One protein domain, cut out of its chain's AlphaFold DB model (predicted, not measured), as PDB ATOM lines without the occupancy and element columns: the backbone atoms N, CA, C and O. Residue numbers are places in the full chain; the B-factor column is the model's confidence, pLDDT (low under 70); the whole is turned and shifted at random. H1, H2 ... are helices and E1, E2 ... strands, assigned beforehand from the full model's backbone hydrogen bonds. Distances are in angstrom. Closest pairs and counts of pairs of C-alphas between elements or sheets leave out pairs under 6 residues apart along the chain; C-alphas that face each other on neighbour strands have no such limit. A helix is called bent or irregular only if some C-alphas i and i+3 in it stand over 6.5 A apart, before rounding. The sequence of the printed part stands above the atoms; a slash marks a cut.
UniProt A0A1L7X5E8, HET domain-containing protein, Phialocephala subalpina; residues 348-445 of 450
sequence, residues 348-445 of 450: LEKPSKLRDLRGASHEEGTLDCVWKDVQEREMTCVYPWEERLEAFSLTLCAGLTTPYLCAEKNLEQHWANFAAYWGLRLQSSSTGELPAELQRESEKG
ATOM      1  N   LEU A 348      49.136  55.182 -16.008       69.00
ATOM      2  CA  LEU A 348      49.357  53.975 -15.206       69.00
ATOM      3  C   LEU A 348      48.423  53.900 -13.994       69.00
ATOM      4  O   LEU A 348      48.021  52.809 -13.595       69.00
ATOM      5  N   GLU A 349      48.042  55.041 -13.414       61.38
ATOM      6  CA  GLU A 349      47.154  55.069 -12.244       61.38
ATOM      7  C   GLU A 349      45.678  54.832 -12.594       61.38
ATOM      8  O   GLU A 349      44.904  54.357 -11.758       61.38
ATOM      9  N   LYS A 350      45.246  55.213 -13.804       62.44
ATOM     10  CA  LYS A 350      43.835  55.156 -14.227       62.44
ATOM     11  C   LYS A 350      43.677  54.611 -15.654       62.44
ATOM     12  O   LYS A 350      43.053  55.278 -16.483       62.44
ATOM     13  N   PRO A 351      44.155  53.386 -15.953       56.31
ATOM     14  CA  PRO A 351      44.075  52.810 -17.299       56.31
ATOM     15  C   PRO A 351      42.629  52.718 -17.825       56.31
ATOM     16  O   PRO A 351      42.387  52.913 -19.011       56.31
ATOM     17  N   SER A 352      41.639  52.544 -16.941       51.31
ATOM     18  CA  SER A 352      40.207  52.478 -17.274       51.31
ATOM     19  C   SER A 352      39.540  53.829 -17.585       51.31
ATOM     20  O   SER A 352      38.388  53.864 -18.020       51.31
ATOM     21  N   LYS A 353      40.236  54.964 -17.410       53.75
ATOM     22  CA  LYS A 353      39.716  56.298 -17.768       53.75
ATOM     23  C   LYS A 353      39.887  56.667 -19.241       53.75
ATOM     24  O   LYS A 353      39.537  57.776 -19.632       53.75
ATOM     25  N   LEU A 354      40.314  55.739 -20.094       54.25
ATOM     26  CA  LEU A 354      40.379  55.937 -21.547       54.25
ATOM     27  C   LEU A 354      39.047  56.385 -22.181       54.25
ATOM     28  O   LEU A 354      39.053  57.105 -23.178       54.25
ATOM     29  N   ARG A 355      37.893  56.054 -21.585       50.66
ATOM     30  CA  ARG A 355      36.592  56.600 -22.022       50.66
ATOM     31  C   ARG A 355      36.475  58.121 -21.842       50.66
ATOM     32  O   ARG A 355      35.833  58.754 -22.678       50.66
ATOM     33  N   ASP A 356      37.124  58.694 -20.827       51.94
ATOM     34  CA  ASP A 356      37.202  60.145 -20.596       51.94
ATOM     35  C   ASP A 356      38.240  60.824 -21.519       51.94
ATOM     36  O   ASP A 356      38.190  62.036 -21.714       51.94
ATOM     37  N   LEU A 357      39.149  60.051 -22.136       50.59
ATOM     38  CA  LEU A 357      40.151  60.535 -23.103       50.59
ATOM     39  C   LEU A 357      39.587  60.739 -24.520       50.59
ATOM     40  O   LEU A 357      40.270  61.296 -25.382       50.59
ATOM     41  N   ARG A 358      38.332  60.347 -24.791       49.28
ATOM     42  CA  ARG A 358      37.654  60.686 -26.054       49.28
ATOM     43  C   ARG A 358      37.437  62.202 -26.141       49.28
ATOM     44  O   ARG A 358      36.406  62.716 -25.717       49.28
ATOM     45  N   GLY A 359      38.395  62.907 -26.741       48.44
ATOM     46  CA  GLY A 359      38.306  64.336 -27.058       48.44
ATOM     47  C   GLY A 359      39.113  65.275 -26.156       48.44
ATOM     48  O   GLY A 359      39.036  66.486 -26.359       48.44
ATOM     49  N   ALA A 360      39.899  64.758 -25.207       48.84
ATOM     50  CA  ALA A 360      40.857  65.544 -24.431       48.84
ATOM     51  C   ALA A 360      42.285  65.226 -24.898       48.84
ATOM     52  O   ALA A 360      42.648  64.060 -25.013       48.84
ATOM     53  N   SER A 361      43.094  66.251 -25.178       51.44
ATOM     54  CA  SER A 361      44.525  66.069 -25.435       51.44
ATOM     55  C   SER A 361      45.205  65.578 -24.155       51.44
ATOM     56  O   SER A 361      45.240  66.324 -23.176       51.44
ATOM     57  N   HIS A 362      45.730  64.356 -24.153       60.34
ATOM     58  CA  HIS A 362      46.574  63.857 -23.066       60.34
ATOM     59  C   HIS A 362      48.044  64.200 -23.369       60.34
ATOM     60  O   HIS A 362      48.479  64.097 -24.517       60.34
ATOM     61  N   GLU A 363      48.798  64.657 -22.366       59.53
ATOM     62  CA  GLU A 363      50.256  64.830 -22.484       59.53
ATOM     63  C   GLU A 363      50.926  63.456 -22.661       59.53
ATOM     64  O   GLU A 363      50.377  62.449 -22.231       59.53
ATOM     65  N   GLU A 364      52.083  63.352 -23.319       67.62
ATOM     66  CA  GLU A 364      52.727  62.040 -23.508       67.62
ATOM     67  C   GLU A 364      53.033  61.373 -22.155       67.62
ATOM     68  O   GLU A 364      53.819  61.896 -21.361       67.62
ATOM     69  N   GLY A 365      52.385  60.233 -21.893       73.19
ATOM     70  CA  GLY A 365      52.515  59.474 -20.654       73.19
ATOM     71  C   GLY A 365      53.640  58.440 -20.703       73.19
ATOM     72  O   GLY A 365      54.335  58.269 -21.710       73.19
ATOM     73  N   THR A 366      53.830  57.704 -19.605       78.94
ATOM     74  CA  THR A 366      54.886  56.685 -19.532       78.94
ATOM     75  C   THR A 366      54.667  55.572 -20.553       78.94
ATOM     76  O   THR A 366      55.620  55.167 -21.218       78.94
ATOM     77  N   LEU A 367      53.430  55.103 -20.728       80.75
ATOM     78  CA  LEU A 367      53.107  54.048 -21.688       80.75
ATOM     79  C   LEU A 367      53.336  54.495 -23.139       80.75
ATOM     80  O   LEU A 367      53.749  53.679 -23.962       80.75
ATOM     81  N   ASP A 368      53.147  55.782 -23.445       78.31
ATOM     82  CA  ASP A 368      53.407  56.334 -24.780       78.31
ATOM     83  C   ASP A 368      54.914  56.378 -25.080       78.31
ATOM     84  O   ASP A 368      55.344  56.033 -26.183       78.31
ATOM     85  N   CYS A 369      55.738  56.718 -24.083       79.31
ATOM     86  CA  CYS A 369      57.196  56.632 -24.183       79.31
ATOM     87  C   CYS A 369      57.671  55.190 -24.413       79.31
ATOM     88  O   CYS A 369      58.472  54.953 -25.316       79.31
ATOM     89  N   VAL A 370      57.154  54.217 -23.649       81.75
ATOM     90  CA  VAL A 370      57.526  52.802 -23.846       81.75
ATOM     91  C   VAL A 370      57.061  52.299 -25.216       81.75
ATOM     92  O   VAL A 370      57.788  51.563 -25.877       81.75
ATOM     93  N   TRP A 371      55.891  52.725 -25.693       81.81
ATOM     94  CA  TRP A 371      55.406  52.359 -27.025       81.81
ATOM     95  C   TRP A 371      56.321  52.849 -28.144       81.81
ATOM     96  O   TRP A 371      56.636  52.081 -29.053       81.81
ATOM     97  N   LYS A 372      56.803  54.096 -28.061       80.56
ATOM     98  CA  LYS A 372      57.801  54.618 -29.006       80.56
ATOM     99  C   LYS A 372      59.065  53.760 -29.004       80.56
ATOM    100  O   LYS A 372      59.535  53.388 -30.074       80.56
ATOM    101  N   ASP A 373      59.545  53.367 -27.825       79.69
ATOM    102  CA  ASP A 373      60.728  52.506 -27.681       79.69
ATOM    103  C   ASP A 373      60.517  51.117 -28.306       79.69
ATOM    104  O   ASP A 373      61.411  50.560 -28.944       79.69
ATOM    105  N   VAL A 374      59.313  50.552 -28.172       80.31
ATOM    106  CA  VAL A 374      58.951  49.292 -28.836       80.31
ATOM    107  C   VAL A 374      58.943  49.475 -30.353       80.31
ATOM    108  O   VAL A 374      59.458  48.621 -31.070       80.31
ATOM    109  N   GLN A 375      58.413  50.589 -30.858       77.00
ATOM    110  CA  GLN A 375      58.364  50.888 -32.291       77.00
ATOM    111  C   GLN A 375      59.739  51.177 -32.906       77.00
ATOM    112  O   GLN A 375      59.924  50.958 -34.109       77.00
ATOM    113  N   GLU A 376      60.709  51.643 -32.116       74.44
ATOM    114  CA  GLU A 376      62.072  51.850 -32.590       74.44
ATOM    115  C   GLU A 376      62.638  50.530 -33.147       74.44
ATOM    116  O   GLU A 376      62.778  49.493 -32.481       74.44
ATOM    117  N   ARG A 377      62.914  50.547 -34.457       61.50
ATOM    118  CA  ARG A 377      63.537  49.441 -35.184       61.50
ATOM    119  C   ARG A 377      65.039  49.518 -34.979       61.50
ATOM    120  O   ARG A 377      65.769  49.989 -35.851       61.50
ATOM    121  N   GLU A 378      65.521  49.053 -33.835       60.81
ATOM    122  CA  GLU A 378      66.950  48.799 -33.714       60.81
ATOM    123  C   GLU A 378      67.333  47.668 -34.675       60.81
ATOM    124  O   GLU A 378      66.847  46.544 -34.558       60.81
ATOM    125  N   MET A 379      68.254  47.940 -35.607       55.94
ATOM    126  CA  MET A 379      68.784  46.937 -36.550       55.94
ATOM    127  C   MET A 379      69.452  45.734 -35.855       55.94
ATOM    128  O   MET A 379      69.824  44.770 -36.517       55.94
ATOM    129  N   THR A 380      69.648  45.804 -34.535       61.34
ATOM    130  CA  THR A 380      70.289  44.780 -33.704       61.34
ATOM    131  C   THR A 380      69.313  43.931 -32.891       61.34
ATOM    132  O   THR A 380      69.772  43.059 -32.158       61.34
ATOM    133  N   CYS A 381      68.000  44.190 -32.944       69.62
ATOM    134  CA  CYS A 381      67.036  43.373 -32.207       69.62
ATOM    135  C   CYS A 381      66.895  41.999 -32.880       69.62
ATOM    136  O   CYS A 381      66.581  41.915 -34.065       69.62
ATOM    137  N   VAL A 382      67.158  40.931 -32.124       76.31
ATOM    138  CA  VAL A 382      67.123  39.544 -32.625       76.31
ATOM    139  C   VAL A 382      65.682  39.031 -32.761       76.31
ATOM    140  O   VAL A 382      65.431  38.126 -33.553       76.31
ATOM    141  N   TYR A 383      64.739  39.629 -32.028       79.38
ATOM    142  CA  TYR A 383      63.337  39.221 -32.012       79.38
ATOM    143  C   TYR A 383      62.534  39.882 -33.147       79.38
ATOM    144  O   TYR A 383      62.639  41.102 -33.339       79.38
ATOM    145  N   PRO A 384      61.708  39.114 -33.884       84.56
ATOM    146  CA  PRO A 384      60.772  39.646 -34.867       84.56
ATOM    147  C   PRO A 384      59.836  40.706 -34.280       84.56
ATOM    148  O   PRO A 384      59.497  40.690 -33.101       84.56
ATOM    149  N   TRP A 385      59.370  41.617 -35.135       82.31
ATOM    150  CA  TRP A 385      58.445  42.687 -34.751       82.31
ATOM    151  C   TRP A 385      57.180  42.179 -34.039       82.31
ATOM    152  O   TRP A 385      56.785  42.748 -33.026       82.31
ATOM    153  N   GLU A 386      56.576  41.105 -34.546       81.56
ATOM    154  CA  GLU A 386      55.347  40.529 -33.989       81.56
ATOM    155  C   GLU A 386      55.577  39.969 -32.576       81.56
ATOM    156  O   GLU A 386      54.842  40.325 -31.658       81.56
ATOM    157  N   GLU A 387      56.663  39.213 -32.368       84.12
ATOM    158  CA  GLU A 387      57.042  38.680 -31.048       84.12
ATOM    159  C   GLU A 387      57.342  39.797 -30.037       84.12
ATOM    160  O   GLU A 387      56.998  39.687 -28.861       84.12
ATOM    161  N   ARG A 388      57.949  40.909 -30.480       84.19
ATOM    162  CA  ARG A 388      58.192  42.079 -29.616       84.19
ATOM    163  C   ARG A 388      56.888  42.703 -29.130       84.19
ATOM    164  O   ARG A 388      56.792  43.070 -27.962       84.19
ATOM    165  N   LEU A 389      55.910  42.856 -30.023       85.62
ATOM    166  CA  LEU A 389      54.611  43.419 -29.669       85.62
ATOM    167  C   LEU A 389      53.806  42.466 -28.775       85.62
ATOM    168  O   LEU A 389      53.169  42.924 -27.829       85.62
ATOM    169  N   GLU A 390      53.856  41.159 -29.037       84.81
ATOM    170  CA  GLU A 390      53.234  40.145 -28.181       84.81
ATOM    171  C   GLU A 390      53.823  40.193 -26.769       84.81
ATOM    172  O   GLU A 390      53.081  40.388 -25.802       84.81
ATOM    173  N   ALA A 391      55.153  40.147 -26.652       85.12
ATOM    174  CA  ALA A 391      55.857  40.269 -25.378       85.12
ATOM    175  C   ALA A 391      55.528  41.587 -24.661       85.12
ATOM    176  O   ALA A 391      55.320  41.593 -23.445       85.12
ATOM    177  N   PHE A 392      55.425  42.697 -25.398       87.44
ATOM    178  CA  PHE A 392      55.000  43.980 -24.843       87.44
ATOM    179  C   PHE A 392      53.575  43.906 -24.275       87.44
ATOM    180  O   PHE A 392      53.368  44.273 -23.118       87.44
ATOM    181  N   SER A 393      52.616  43.361 -25.032       88.31
ATOM    182  CA  SER A 393      51.223  43.214 -24.584       88.31
ATOM    183  C   SER A 393      51.096  42.346 -23.329       88.31
ATOM    184  O   SER A 393      50.341  42.678 -22.419       88.31
ATOM    185  N   LEU A 394      51.861  41.254 -23.248       86.38
ATOM    186  CA  LEU A 394      51.876  40.369 -22.086       86.38
ATOM    187  C   LEU A 394      52.528  41.056 -20.885       86.38
ATOM    188  O   LEU A 394      52.031  40.935 -19.771       86.38
ATOM    189  N   THR A 395      53.601  41.820 -21.100       83.50
ATOM    190  CA  THR A 395      54.302  42.545 -20.030       83.50
ATOM    191  C   THR A 395      53.393  43.570 -19.355       83.50
ATOM    192  O   THR A 395      53.376  43.645 -18.129       83.50
ATOM    193  N   LEU A 396      52.599  44.317 -20.130       81.31
ATOM    194  CA  LEU A 396      51.682  45.331 -19.596       81.31
ATOM    195  C   LEU A 396      50.635  44.756 -18.635       81.31
ATOM    196  O   LEU A 396      50.288  45.406 -17.653       81.31
ATOM    197  N   CYS A 397      50.172  43.535 -18.894       78.12
ATOM    198  CA  CYS A 397      49.170  42.861 -18.069       78.12
ATOM    199  C   CYS A 397      49.777  41.806 -17.135       78.12
ATOM    200  O   CYS A 397      49.045  40.977 -16.599       78.12
ATOM    201  N   ALA A 398      51.108  41.768 -16.987       76.38
ATOM    202  CA  ALA A 398      51.826  40.715 -16.262       76.38
ATOM    203  C   ALA A 398      51.425  39.277 -16.683       76.38
ATOM    204  O   ALA A 398      51.418  38.353 -15.872       76.38
ATOM    205  N   GLY A 399      51.075  39.088 -17.959       76.94
ATOM    206  CA  GLY A 399      50.640  37.815 -18.535       76.94
ATOM    207  C   GLY A 399      49.195  37.426 -18.210       76.94
ATOM    208  O   GLY A 399      48.860  36.244 -18.288       76.94
ATOM    209  N   LEU A 400      48.335  38.380 -17.834       73.50
ATOM    210  CA  LEU A 400      46.943  38.143 -17.434       73.50
ATOM    211  C   LEU A 400      45.932  38.775 -18.406       73.50
ATOM    212  O   LEU A 400      46.198  39.805 -19.004       73.50
ATOM    213  N   THR A 401      44.754  38.158 -18.544       68.56
ATOM    214  CA  THR A 401      43.599  38.700 -19.311       68.56
ATOM    215  C   THR A 401      42.457  39.180 -18.425       68.56
ATOM    216  O   THR A 401      41.616  39.961 -18.842       68.56
ATOM    217  N   THR A 402      42.390  38.661 -17.205       62.94
ATOM    218  CA  THR A 402      41.515  39.086 -16.105       62.94
ATOM    219  C   THR A 402      42.302  38.828 -14.817       62.94
ATOM    220  O   THR A 402      43.307  38.113 -14.889       62.94
ATOM    221  N   PRO A 403      41.880  39.315 -13.634       54.00
ATOM    222  CA  PRO A 403      42.687  39.221 -12.411       54.00
ATOM    223  C   PRO A 403      43.155  37.806 -12.013       54.00
ATOM    224  O   PRO A 403      43.990  37.685 -11.126       54.00
ATOM    225  N   TYR A 404      42.644  36.741 -12.649       53.84
ATOM    226  CA  TYR A 404      42.971  35.352 -12.319       53.84
ATOM    227  C   TYR A 404      43.136  34.416 -13.534       53.84
ATOM    228  O   TYR A 404      43.173  33.196 -13.363       53.84
ATOM    229  N   LEU A 405      43.206  34.934 -14.769       67.56
ATOM    230  CA  LEU A 405      43.387  34.097 -15.965       67.56
ATOM    231  C   LEU A 405      44.659  34.470 -16.718       67.56
ATOM    232  O   LEU A 405      44.799  35.589 -17.204       67.56
ATOM    233  N   CYS A 406      45.538  33.482 -16.873       74.00
ATOM    234  CA  CYS A 406      46.714  33.574 -17.727       74.00
ATOM    235  C   CYS A 406      46.299  33.857 -19.178       74.00
ATOM    236  O   CYS A 406      45.485  33.124 -19.748       74.00
ATOM    237  N   ALA A 407      46.871  34.911 -19.755       80.75
ATOM    238  CA  ALA A 407      46.650  35.334 -21.130       80.75
ATOM    239  C   ALA A 407      46.995  34.236 -22.143       80.75
ATOM    240  O   ALA A 407      46.294  34.080 -23.140       80.75
ATOM    241  N   GLU A 408      47.985  33.393 -21.834       79.00
ATOM    242  CA  GLU A 408      48.406  32.286 -22.698       79.00
ATOM    243  C   GLU A 408      47.304  31.244 -22.944       79.00
ATOM    244  O   GLU A 408      47.327  30.533 -23.946       79.00
ATOM    245  N   LYS A 409      46.284  31.173 -22.074       80.00
ATOM    246  CA  LYS A 409      45.134  30.278 -22.281       80.00
ATOM    247  C   LYS A 409      44.252  30.706 -23.456       80.00
ATOM    248  O   LYS A 409      43.505  29.876 -23.970       80.00
ATOM    249  N   ASN A 410      44.295  31.982 -23.845       85.44
ATOM    250  CA  ASN A 410      43.569  32.524 -24.989       85.44
ATOM    251  C   ASN A 410      44.303  33.753 -25.560       85.44
ATOM    252  O   ASN A 410      43.822  34.886 -25.452       85.44
ATOM    253  N   LEU A 411      45.476  33.515 -26.159       87.12
ATOM    254  CA  LEU A 411      46.308  34.573 -26.743       87.12
ATOM    255  C   LEU A 411      45.584  35.349 -27.845       87.12
ATOM    256  O   LEU A 411      45.775  36.552 -27.954       87.12
ATOM    257  N   GLU A 412      44.716  34.692 -28.618       88.81
ATOM    258  CA  GLU A 412      43.949  35.349 -29.683       88.81
ATOM    259  C   GLU A 412      43.047  36.458 -29.118       88.81
ATOM    260  O   GLU A 412      43.085  37.593 -29.593       88.81
ATOM    261  N   GLN A 413      42.285  36.167 -28.056       89.00
ATOM    262  CA  GLN A 413      41.433  37.176 -27.425       89.00
ATOM    263  C   GLN A 413      42.246  38.234 -26.672       89.00
ATOM    264  O   GLN A 413      41.886  39.410 -26.714       89.00
ATOM    265  N   HIS A 414      43.333  37.839 -25.995       89.50
ATOM    266  CA  HIS A 414      44.260  38.783 -25.355       89.50
ATOM    267  C   HIS A 414      44.773  39.808 -26.365       89.50
ATOM    268  O   HIS A 414      44.700  41.014 -26.139       89.50
ATOM    269  N   TRP A 415      45.216  39.316 -27.518       89.75
ATOM    270  CA  TRP A 415      45.750  40.122 -28.600       89.75
ATOM    271  C   TRP A 415      44.713  41.062 -29.212       89.75
ATOM    272  O   TRP A 415      44.997  42.242 -29.423       89.75
ATOM    273  N   ALA A 416      43.491  40.574 -29.440       90.06
ATOM    274  CA  ALA A 416      42.391  41.407 -29.913       90.06
ATOM    275  C   ALA A 416      42.069  42.536 -28.918       90.06
ATOM    276  O   ALA A 416      41.933  43.693 -29.320       90.06
ATOM    277  N   ASN A 417      42.002  42.229 -27.615       89.25
ATOM    278  CA  ASN A 417      41.739  43.221 -26.568       89.25
ATOM    279  C   ASN A 417      42.869  44.262 -26.477       89.25
ATOM    280  O   ASN A 417      42.587  45.460 -26.447       89.25
ATOM    281  N   PHE A 418      44.134  43.825 -26.528       90.25
ATOM    282  CA  PHE A 418      45.299  44.714 -26.604       90.25
ATOM    283  C   PHE A 418      45.202  45.667 -27.800       90.25
ATOM    284  O   PHE A 418      45.361  46.880 -27.653       90.25
ATOM    285  N   ALA A 419      44.891  45.134 -28.985       90.38
ATOM    286  CA  ALA A 419      44.742  45.922 -30.200       90.38
ATOM    287  C   ALA A 419      43.603  46.952 -30.097       90.38
ATOM    288  O   ALA A 419      43.767  48.095 -30.530       90.38
ATOM    289  N   ALA A 420      42.466  46.571 -29.506       88.25
ATOM    290  CA  ALA A 420      41.334  47.465 -29.262       88.25
ATOM    291  C   ALA A 420      41.699  48.594 -28.283       88.25
ATOM    292  O   ALA A 420      41.442  49.767 -28.569       88.25
ATOM    293  N   TYR A 421      42.346  48.258 -27.164       86.50
ATOM    294  CA  TYR A 421      42.811  49.219 -26.161       86.50
ATOM    295  C   TYR A 421      43.807  50.215 -26.757       86.50
ATOM    296  O   TYR A 421      43.617  51.431 -26.663       86.50
ATOM    297  N   TRP A 422      44.844  49.714 -27.433       85.06
ATOM    298  CA  TRP A 422      45.886  50.577 -27.981       85.06
ATOM    299  C   TRP A 422      45.370  51.412 -29.155       85.06
ATOM    300  O   TRP A 422      45.738  52.577 -29.295       85.06
ATOM    301  N   GLY A 423      44.451  50.867 -29.958       84.69
ATOM    302  CA  GLY A 423      43.759  51.611 -31.009       84.69
ATOM    303  C   GLY A 423      42.977  52.812 -30.472       84.69
ATOM    304  O   GLY A 423      43.086  53.905 -31.030       84.69
ATOM    305  N   LEU A 424      42.239  52.646 -29.367       80.56
ATOM    306  CA  LEU A 424      41.557  53.762 -28.697       80.56
ATOM    307  C   LEU A 424      42.548  54.790 -28.144       80.56
ATOM    308  O   LEU A 424      42.326  55.993 -28.288       80.56
ATOM    309  N   ARG A 425      43.649  54.326 -27.548       78.56
ATOM    310  CA  ARG A 425      44.692  55.195 -26.997       78.56
ATOM    311  C   ARG A 425      45.331  56.072 -28.074       78.56
ATOM    312  O   ARG A 425      45.398  57.290 -27.907       78.56
ATOM    313  N   LEU A 426      45.720  55.490 -29.210       76.12
ATOM    314  CA  LEU A 426      46.363  56.234 -30.297       76.12
ATOM    315  C   LEU A 426      45.424  57.279 -30.923       76.12
ATOM    316  O   LEU A 426      45.877  58.379 -31.217       76.12
ATOM    317  N   GLN A 427      44.114  57.005 -31.026       71.19
ATOM    318  CA  GLN A 427      43.113  57.985 -31.491       71.19
ATOM    319  C   GLN A 427      43.014  59.240 -30.604       71.19
ATOM    320  O   GLN A 427      42.571  60.289 -31.075       71.19
ATOM    321  N   SER A 428      43.403  59.138 -29.330       59.03
ATOM    322  CA  SER A 428      43.404  60.243 -28.359       59.03
ATOM    323  C   SER A 428      44.756  60.961 -28.221       59.03
ATOM    324  O   SER A 428      44.844  61.989 -27.550       59.03
ATOM    325  N   SER A 429      45.801  60.450 -28.879       59.22
ATOM    326  CA  SER A 429      47.182  60.937 -28.793       59.22
ATOM    327  C   SER A 429      47.655  61.544 -30.123       59.22
ATOM    328  O   SER A 429      47.129  61.224 -31.186       59.22
ATOM    329  N   SER A 430      48.700  62.372 -30.105       54.06
ATOM    330  CA  SER A 430      49.420  62.798 -31.320       54.06
ATOM    331  C   SER A 430      50.399  61.736 -31.849       54.06
ATOM    332  O   SER A 430      51.115  61.983 -32.824       54.06
ATOM    333  N   THR A 431      50.476  60.569 -31.204       55.53
ATOM    334  CA  THR A 431      51.467  59.536 -31.499       55.53
ATOM    335  C   THR A 431      50.924  58.514 -32.491       55.53
ATOM    336  O   THR A 431      50.115  57.685 -32.112       55.53
ATOM    337  N   GLY A 432      51.419  58.549 -33.734       62.78
ATOM    338  CA  GLY A 432      51.404  57.440 -34.708       62.78
ATOM    339  C   GLY A 432      50.051  56.828 -35.118       62.78
ATOM    340  O   GLY A 432      48.999  57.097 -34.555       62.78
ATOM    341  N   GLU A 433      50.084  55.961 -36.131       69.88
ATOM    342  CA  GLU A 433      48.958  55.082 -36.480       69.88
ATOM    343  C   GLU A 433      49.168  53.691 -35.863       69.88
ATOM    344  O   GLU A 433      50.304  53.247 -35.668       69.88
ATOM    345  N   LEU A 434      48.066  52.996 -35.557       77.62
ATOM    346  CA  LEU A 434      48.115  51.608 -35.106       77.62
ATOM    347  C   LEU A 434      48.685  50.731 -36.244       77.62
ATOM    348  O   LEU A 434      48.198  50.838 -37.370       77.62
ATOM    349  N   PRO A 435      49.683  49.863 -35.985       80.12
ATOM    350  CA  PRO A 435      50.204  48.937 -36.988       80.12
ATOM    351  C   PRO A 435      49.093  48.136 -37.684       80.12
ATOM    352  O   PRO A 435      48.119  47.727 -37.046       80.12
ATOM    353  N   ALA A 436      49.245  47.884 -38.987       79.00
ATOM    354  CA  ALA A 436      48.218  47.247 -39.821       79.00
ATOM    355  C   ALA A 436      47.821  45.839 -39.335       79.00
ATOM    356  O   ALA A 436      46.709  45.366 -39.585       79.00
ATOM    357  N   GLU A 437      48.728  45.151 -38.641       76.19
ATOM    358  CA  GLU A 437      48.476  43.854 -38.018       76.19
ATOM    359  C   GLU A 437      47.504  43.975 -36.838       76.19
ATOM    360  O   GLU A 437      46.560  43.196 -36.750       76.19
ATOM    361  N   LEU A 438      47.669  44.996 -35.991       82.75
ATOM    362  CA  LEU A 438      46.789  45.257 -34.847       82.75
ATOM    363  C   LEU A 438      45.447  45.854 -35.286       82.75
ATOM    364  O   LEU A 438      44.412  45.561 -34.696       82.75
ATOM    365  N   GLN A 439      45.427  46.641 -36.362       83.50
ATOM    366  CA  GLN A 439      44.193  47.255 -36.854       83.50
ATOM    367  C   GLN A 439      43.120  46.216 -37.206       83.50
ATOM    368  O   GLN A 439      41.960  46.402 -36.847       83.50
ATOM    369  N   ARG A 440      43.511  45.088 -37.812       82.75
ATOM    370  CA  ARG A 440      42.595  43.984 -38.155       82.75
ATOM    371  C   ARG A 440      42.024  43.261 -36.935       82.75
ATOM    372  O   ARG A 440      40.914  42.740 -37.004       82.75
ATOM    373  N   GLU A 441      42.777  43.220 -35.843       84.69
ATOM    374  CA  GLU A 441      42.379  42.513 -34.622       84.69
ATOM    375  C   GLU A 441      41.587  43.405 -33.657       84.69
ATOM    376  O   GLU A 441      40.734  42.909 -32.925       84.69
ATOM    377  N   SER A 442      41.780  44.726 -33.728       84.88
ATOM    378  CA  SER A 442      41.090  45.702 -32.876       84.88
ATOM    379  C   SER A 442      39.558  45.648 -32.962       84.88
ATOM    380  O   SER A 442      38.882  45.915 -31.973       84.88
ATOM    381  N   GLU A 443      38.991  45.251 -34.107       85.44
ATOM    382  CA  GLU A 443      37.535  45.147 -34.299       85.44
ATOM    383  C   GLU A 443      36.909  43.962 -33.545       85.44
ATOM    384  O   GLU A 443      35.698  43.939 -33.320       85.44
ATOM    385  N   LYS A 444      37.722  42.971 -33.161       88.56
ATOM    386  CA  LYS A 444      37.293  41.751 -32.460       88.56
ATOM    387  C   LYS A 444      37.538  41.817 -30.947       88.56
ATOM    388  O   LYS A 444      37.163  40.891 -30.229       88.56
ATOM    389  N   GLY A 445      38.208  42.867 -30.476       85.06
ATOM    390  CA  GLY A 445      38.627  43.022 -29.089       85.06
ATOM    391  C   GLY A 445      37.702  43.891 -28.250       85.06
ATOM    392  O   GLY A 445      36.941  44.708 -28.766       85.06
TER     393      GLY A 445
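What this domain is: This is residues 348 to 445 of the 450 residues of the protein "HET domain-containing protein" of Phialocephala subalpina (UniProt A0A1L7X5E8). One long helix, H4, is the core; H5 packs on its residues 415 to 423 and H3 packs on it with residues 390 to 394, both set about square to it on different sides. H2 runs the opposite way to H3, the loop between them sticks out at residues 378 to 384, and a poorly formed H1 sits near the far part of H4. The printed part has 98 residues, with five named helices and one named strand in the order H1, H2, H3, E1, H4, H5, and its class is mostly helix. It is compact, with a radius of gyration of the C-alphas of 13.6 A, and spans 37 by 35 by 26 A.

Where its parts are: H1 covers residues 351 to 355, with C-alpha 351 at (44.075, 52.810, -17.299). It is irregular: C-alphas 352 and 355 are 7.3 A apart. H2 covers residues 366 to 375 and is 14.4 A long. H3 covers residues 385 to 396 and is 16.8 A long. E1 covers residues 400 to 402. H4, the longest helix, covers residues 407 to 428 and is 26.1 A long, from (46.650, 35.334, -21.130) to (43.404, 60.243, -28.359). It is irregular, with C-alphas 409 and 412 9.1 A apart, and has a kink of 60 degrees near residue 414. H5 covers residues 436 to 442, 10.1 A, and ends at (41.090, 45.702, -32.876).

How they stand to each other: H1 is close to H4 but not clearly touching; their closest C-alphas, of Leu 354 and Arg 425, are 7.0 A apart. H1 and H2 are apart. H2 and H3 form a helical hairpin and only just touch, with 3 pairs of C-alphas within 8 A, the closest those of Val 374 and Arg 388 at 7.3 A; they run opposite ways at a shallow tilt of 19 degrees. H3 touches H4 with residues 390 to 394 alone, closest at the C-alphas of Ser 393 and Phe 418, 6.4 A, about perpendicular at 89 degrees. E1 pairs with no named strand, but its residues 400 to 402 pair antiparallel with residues 405 to 406. H4 touches H5 with residues 415 to 423 alone, closest at the C-alphas of Ala 420 and Ser 442, 4.0 A, about perpendicular at 76 degrees. H2 and H4 are apart, as are H3 and H5. Every O i to N i+4 pair is within hydrogen-bond range in H2 and H3, against 16 of 18 in H4, 1 of 3 in H5 and 0 of 1 in H1; for O i to N i+3 H5 has 1 of 4 and H1 0 of 2.

The domain as a whole: The two C-alphas farthest apart, of Asp 356 and Thr 380, are 38.8 A apart. The printed part has no cut, and no link is long. The mean pLDDT of the printed part is 74.2; residues 348 to 364, 377 to 381, 401 to 405 and 428 to 433 are under 70.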